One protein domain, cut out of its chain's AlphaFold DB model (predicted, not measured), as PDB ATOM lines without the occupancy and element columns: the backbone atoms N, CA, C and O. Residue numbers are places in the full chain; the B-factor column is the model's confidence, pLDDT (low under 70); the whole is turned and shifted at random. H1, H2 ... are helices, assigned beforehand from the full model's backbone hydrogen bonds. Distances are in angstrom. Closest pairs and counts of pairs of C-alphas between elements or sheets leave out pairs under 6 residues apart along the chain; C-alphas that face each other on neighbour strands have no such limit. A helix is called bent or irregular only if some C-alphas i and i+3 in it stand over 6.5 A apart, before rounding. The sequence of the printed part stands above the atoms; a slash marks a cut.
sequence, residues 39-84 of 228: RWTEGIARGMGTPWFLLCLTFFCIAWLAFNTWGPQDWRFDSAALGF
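This is residues 39 to 84 of the 228 residues of the protein "Putative membrane protein" of Leucobacter luti (UniProt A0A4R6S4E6). Two helices meet near their ends as an L: the short H1 makes one arm, the long H2 the other, and at the far end of H2 a tail, residues 71 to 84, loops round and folds back. H2 and this tail make most of the length, and there is no second layer of helices over H2. The printed part has 46 residues, with two named helices, H1 then H2, and no named strand; the class is all helix. The whole is extended, with a radius of gyration of the C-alphas of 15.1 A, and a rod in outline, spanning 43 by 18 by 16 A.

H1, residues 39 to 48, comes first, and a tight link of 2 residues joins it to H2, residues 51 to 70. The two helices are close but not clearly touching, with 1 pair of C-alphas within 8 A. Their closest C-alphas are those of Gly 47 and Phe 53, 6.2 A apart. Their lines are about perpendicular, at 75 degrees, and their centres are 21.4 A apart. In H1 and H2 every O i to N i+4 pair is within hydrogen-bond range. Residues 45 to 52, of which 45 to 48 belong to H1, stand free, and so do residues 54 to 63 of H2.

H1 begins at C-alpha 39, at (176.206, 231.000, 399.626), and measures 14.3 A from first to last C-alpha. H2 runs 28.6 A from C-alpha 51, at (162.415, 244.221, 391.981), to C-alpha 70, at (176.619, 267.259, 382.707). Neither helix is bent.

The two C-alphas farthest apart are those of Arg 39 and Gln 73, 43.3 A. The printed part has no cut. Residues 71 to 84 hold no named element, and their C-alphas lie 12 to 21 A from the mean of the C-alphas. The mean pLDDT of the printed part is 80.0; it is under 70 at residues 41, 44 to 45, 47, 49, 73, 75 and 77.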
ATOM      1  N   ARG A  39     176.760 229.902 398.815       71.62
ATOM      2  CA  ARG A  39     176.206 231.000 399.626       71.62
ATOM      3  C   ARG A  39     176.234 232.349 398.903       71.62
ATOM      4  O   ARG A  39     175.314 233.145 399.063       71.62
ATOM      5  N   TRP A  40     177.275 232.611 398.109       70.50
ATOM      6  CA  TRP A  40     177.368 233.833 397.305       70.50
ATOM      7  C   TRP A  40     176.346 233.834 396.159       70.50
ATOM      8  O   TRP A  40     175.639 234.820 395.965       70.50
ATOM      9  N   THR A  41     176.181 232.696 395.470       66.31
ATOM     10  CA  THR A  41     175.122 232.535 394.458       66.31
ATOM     11  C   THR A  41     173.732 232.594 395.071       66.31
ATOM     12  O   THR A  41     172.841 233.147 394.446       66.31
ATOM     13  N   GLU A  42     173.528 232.105 396.292       73.50
ATOM     14  CA  GLU A  42     172.237 232.187 396.975       73.50
ATOM     15  C   GLU A  42     171.850 233.634 397.325       73.50
ATOM     16  O   GLU A  42     170.690 234.017 397.174       73.50
ATOM     17  N   GLY A  43     172.823 234.468 397.712       70.69
ATOM     18  CA  GLY A  43     172.615 235.908 397.891       70.69
ATOM     19  C   GLY A  43     172.269 236.621 396.580       70.69
ATOM     20  O   GLY A  43     171.334 237.418 396.536       70.69
ATOM     21  N   ILE A  44     172.970 236.285 395.494       68.19
ATOM     22  CA  ILE A  44     172.709 236.853 394.163       68.19
ATOM     23  C   ILE A  44     171.369 236.369 393.598       68.19
ATOM     24  O   ILE A  44     170.641 237.166 393.017       68.19
ATOM     25  N   ALA A  45     171.006 235.102 393.798       69.00
ATOM     26  CA  ALA A  45     169.747 234.529 393.333       69.00
ATOM     27  C   ALA A  45     168.541 235.195 394.012       69.00
ATOM     28  O   ALA A  45     167.586 235.575 393.335       69.00
ATOM     29  N   ARG A  46     168.609 235.425 395.332       72.94
ATOM     30  CA  ARG A  46     167.581 236.203 396.046       72.94
ATOM     31  C   ARG A  46     167.547 237.663 395.580       72.94
ATOM     32  O   ARG A  46     166.471 238.248 395.491       72.94
ATOM     33  N   GLY A  47     168.703 238.235 395.239       67.38
ATOM     34  CA  GLY A  47     168.813 239.591 394.697       67.38
ATOM     35  C   GLY A  47     168.191 239.753 393.305       67.38
ATOM     36  O   GLY A  47     167.423 240.686 393.098       67.38
ATOM     37  N   MET A  48     168.467 238.835 392.371       73.12
ATOM     38  CA  MET A  48     167.990 238.897 390.979       73.12
ATOM     39  C   MET A  48     166.474 238.695 390.839       73.12
ATOM     40  O   MET A  48     165.875 239.251 389.924       73.12
ATOM     41  N   GLY A  49     165.842 237.937 391.743       69.06
ATOM     42  CA  GLY A  49     164.384 237.754 391.756       69.06
ATOM     43  C   GLY A  49     163.601 238.908 392.395       69.06
ATOM     44  O   GLY A  49     162.375 238.928 392.325       69.06
ATOM     45  N   THR A  50     164.287 239.866 393.027       83.25
ATOM     46  CA  THR A  50     163.654 240.976 393.748       83.25
ATOM     47  C   THR A  50     163.622 242.230 392.858       83.25
ATOM     48  O   THR A  50     164.652 242.578 392.275       83.25
ATOM     49  N   PRO A  51     162.508 242.991 392.789       86.19
ATOM     50  CA  PRO A  51     162.415 244.221 391.981       86.19
ATOM     51  C   PRO A  51     163.461 245.291 392.346       86.19
ATOM     52  O   PRO A  51     163.742 246.192 391.559       86.19
ATOM     53  N   TRP A  52     164.087 245.169 393.518       86.12
ATOM     54  CA  TRP A  52     165.186 246.016 393.967       86.12
ATOM     55  C   TRP A  52     166.406 246.000 393.031       86.12
ATOM     56  O   TRP A  52     167.017 247.043 392.816       86.12
ATOM     57  N   PHE A  53     166.741 244.852 392.426       86.44
ATOM     58  CA  PHE A  53     167.869 244.769 391.490       86.44
ATOM     59  C   PHE A  53     167.656 245.668 390.269       86.44
ATOM     60  O   PHE A  53     168.554 246.418 389.886       86.44
ATOM     61  N   LEU A  54     166.443 245.640 389.708       87.50
ATOM     62  CA  LEU A  54     166.070 246.492 388.583       87.50
ATOM     63  C   LEU A  54     166.153 247.971 388.968       87.50
ATOM     64  O   LEU A  54     166.729 248.748 388.217       87.50
ATOM     65  N   LEU A  55     165.677 248.352 390.158       91.00
ATOM     66  CA  LEU A  55     165.770 249.735 390.641       91.00
ATOM     67  C   LEU A  55     167.221 250.219 390.764       91.00
ATOM     68  O   LEU A  55     167.541 251.311 390.292       91.00
ATOM     69  N   CYS A  56     168.113 249.414 391.349       90.81
ATOM     70  CA  CYS A  56     169.534 249.753 391.434       90.81
ATOM     71  C   CYS A  56     170.182 249.880 390.047       90.81
ATOM     72  O   CYS A  56     170.934 250.828 389.817       90.81
ATOM     73  N   LEU A  57     169.875 248.966 389.117       90.56
ATOM     74  CA  LEU A  57     170.380 249.011 387.742       90.56
ATOM     75  C   LEU A  57     169.879 250.258 386.998       90.56
ATOM     76  O   LEU A  57     170.661 250.949 386.350       90.56
ATOM     77  N   THR A  58     168.594 250.592 387.133       92.19
ATOM     78  CA  THR A  58     168.012 251.811 386.560       92.19
ATOM     79  C   THR A  58     168.676 253.059 387.132       92.19
ATOM     80  O   THR A  58     169.048 253.951 386.371       92.19
ATOM     81  N   PHE A  59     168.882 253.117 388.449       95.31
ATOM     82  CA  PHE A  59     169.565 254.240 389.086       95.31
ATOM     83  C   PHE A  59     171.009 254.385 388.590       95.31
ATOM     84  O   PHE A  59     171.442 255.497 388.299       95.31
ATOM     85  N   PHE A  60     171.732 253.273 388.424       93.38
ATOM     86  CA  PHE A  60     173.072 253.271 387.838       93.38
ATOM     87  C   PHE A  60     173.077 253.834 386.410       93.38
ATOM     88  O   PHE A  60     173.875 254.722 386.111       93.38
ATOM     89  N   CYS A  61     172.154 253.392 385.548       92.25
ATOM     90  CA  CYS A  61     172.026 253.922 384.188       92.25
ATOM     91  C   CYS A  61     171.729 255.429 384.182       92.25
ATOM     92  O   CYS A  61     172.350 256.172 383.424       92.25
ATOM     93  N   ILE A  62     170.819 255.894 385.047       93.50
ATOM     94  CA  ILE A  62     170.488 257.321 385.176       93.50
ATOM     95  C   ILE A  62     171.705 258.118 385.652       93.50
ATOM     96  O   ILE A  62     172.019 259.150 385.066       93.50
ATOM     97  N   ALA A  63     172.405 257.644 386.686       92.12
ATOM     98  CA  ALA A  63     173.596 258.301 387.217       92.12
ATOM     99  C   ALA A  63     174.716 258.386 386.168       92.12
ATOM    100  O   ALA A  63     175.359 259.426 386.039       92.12
ATOM    101  N   TRP A  64     174.910 257.327 385.376       90.19
ATOM    102  CA  TRP A  64     175.882 257.303 384.284       90.19
ATOM    103  C   TRP A  64     175.547 258.310 383.182       90.19
ATOM    104  O   TRP A  64     176.418 259.077 382.758       90.19
ATOM    105  N   LEU A  65     174.282 258.331 382.744       88.88
ATOM    106  CA  LEU A  65     173.785 259.305 381.775       88.88
ATOM    107  C   LEU A  65     173.970 260.727 382.304       88.88
ATOM    108  O   LEU A  65     174.523 261.568 381.601       88.88
ATOM    109  N   ALA A  66     173.559 260.990 383.546       89.12
ATOM    110  CA  ALA A  66     173.685 262.293 384.191       89.12
ATOM    111  C   ALA A  66     175.147 262.763 384.246       89.12
ATOM    112  O   ALA A  66     175.451 263.885 383.840       89.12
ATOM    113  N   PHE A  67     176.058 261.889 384.684       86.38
ATOM    114  CA  PHE A  67     177.484 262.187 384.783       86.38
ATOM    115  C   PHE A  67     178.101 262.515 383.419       86.38
ATOM    116  O   PHE A  67     178.757 263.545 383.271       86.38
ATOM    117  N   ASN A  68     177.848 261.696 382.397       84.75
ATOM    118  CA  ASN A  68     178.395 261.933 381.061       84.75
ATOM    119  C   ASN A  68     177.710 263.093 380.313       84.75
ATOM    120  O   ASN A  68     178.314 263.688 379.418       84.75
ATOM    121  N   THR A  69     176.475 263.450 380.681       83.38
ATOM    122  CA  THR A  69     175.750 264.585 380.083       83.38
ATOM    123  C   THR A  69     176.201 265.921 380.673       83.38
ATOM    124  O   THR A  69     176.470 266.863 379.924       83.38
ATOM    125  N   TRP A  70     176.306 266.010 382.002       83.00
ATOM    126  CA  TRP A  70     176.619 267.259 382.707       83.00
ATOM    127  C   TRP A  70     178.101 267.432 383.066       83.00
ATOM    128  O   TRP A  70     178.511 268.546 383.386       83.00
ATOM    129  N   GLY A  71     178.921 266.381 382.984       79.62
ATOM    130  CA  GLY A  71     180.352 266.447 383.293       79.62
ATOM    131  C   GLY A  71     181.159 267.333 382.325       79.62
ATOM    132  O   GLY A  71     180.702 267.589 381.206       79.62
ATOM    133  N   PRO A  72     182.361 267.807 382.703       74.25
ATOM    134  CA  PRO A  72     183.256 268.573 381.824       74.25
ATOM    135  C   PRO A  72     183.648 267.773 380.572       74.25
ATOM    136  O   PRO A  72     183.894 266.576 380.686       74.25
ATOM    137  N   GLN A  73     183.718 268.408 379.390       69.88
ATOM    138  CA  GLN A  73     183.973 267.708 378.113       69.88
ATOM    139  C   GLN A  73     185.248 266.854 378.119       69.88
ATOM    140  O   GLN A  73     185.231 265.761 377.561       69.88
ATOM    141  N   ASP A  74     186.295 267.295 378.815       71.50
ATOM    142  CA  ASP A  74     187.579 266.586 378.877       71.50
ATOM    143  C   ASP A  74     187.508 265.247 379.635       71.50
ATOM    144  O   ASP A  74     188.382 264.399 379.471       71.50
ATOM    145  N   TRP A  75     186.482 265.034 380.470       69.50
ATOM    146  CA  TRP A  75     186.306 263.819 381.285       69.50
ATOM    147  C   TRP A  75     185.128 262.945 380.827       69.50
ATOM    148  O   TRP A  75     184.808 261.944 381.473       69.50
ATOM    149  N   ARG A  76     184.476 263.292 379.710       70.06
ATOM    150  CA  ARG A  76     183.367 262.509 379.141       70.06
ATOM    151  C   ARG A  76     183.905 261.288 378.401       70.06
ATOM    152  O   ARG A  76     184.162 261.345 377.201       70.06
ATOM    153  N   PHE A  77     184.032 260.172 379.113       69.19
ATOM    154  CA  PHE A  77     184.374 258.881 378.507       69.19
ATOM    155  C   PHE A  77     183.267 258.342 377.585       69.19
ATOM    156  O   PHE A  77     183.578 257.653 376.617       69.19
ATOM    157  N   ASP A  78     181.994 258.658 377.854       78.75
ATOM    158  CA  ASP A  78     180.843 258.121 377.120       78.75
ATOM    159  C   ASP A  78     179.902 259.244 376.655       78.75
ATOM    160  O   ASP A  78     178.901 259.571 377.287       78.75
ATOM    161  N   SER A  79     180.270 259.902 375.555       75.31
ATOM    162  CA  SER A  79     179.575 261.099 375.067       75.31
ATOM    163  C   SER A  79     178.184 260.809 374.488       75.31
ATOM    164  O   SER A  79     178.006 259.911 373.665       75.31
ATOM    165  N   ALA A  80     177.214 261.674 374.806       71.75
ATOM    166  CA  ALA A  80     175.842 261.600 374.285       71.75
ATOM    167  C   ALA A  80     175.753 261.651 372.743       71.75
ATOM    168  O   ALA A  80     174.842 261.068 372.162       71.75
ATOM    169  N   ALA A  81     176.716 262.289 372.066       72.50
ATOM    170  CA  ALA A  81     176.775 262.362 370.600       72.50
ATOM    171  C   ALA A  81     176.973 260.991 369.919       72.50
ATOM    172  O   ALA A  81     176.569 260.811 368.775       72.50
ATOM    173  N   LEU A  82     177.576 260.031 370.628       73.00
ATOM    174  CA  LEU A  82     177.805 258.656 370.170       73.00
ATOM    175  C   LEU A  82     176.759 257.678 370.738       73.00
ATOM    176  O   LEU A  82     176.926 256.464 370.645       73.00
ATOM    177  N   GLY A  83     175.694 258.191 371.366       79.12
ATOM    178  CA  GLY A  83     174.597 257.374 371.887       79.12
ATOM    179  C   GLY A  83     174.972 256.474 373.067       79.12
ATOM    180  O   GLY A  83     174.379 255.411 373.215       79.12
ATOM    181  N   PHE A  84     175.942 256.873 373.898       85.62
ATOM    182  CA  PHE A  84     176.409 256.090 375.051       85.62
ATOM    183  C   PHE A  84     176.922 254.685 374.666       85.62
ATOM    184  O   PHE A  84     176.462 253.646 375.161       85.62
TER     185      PHE A  84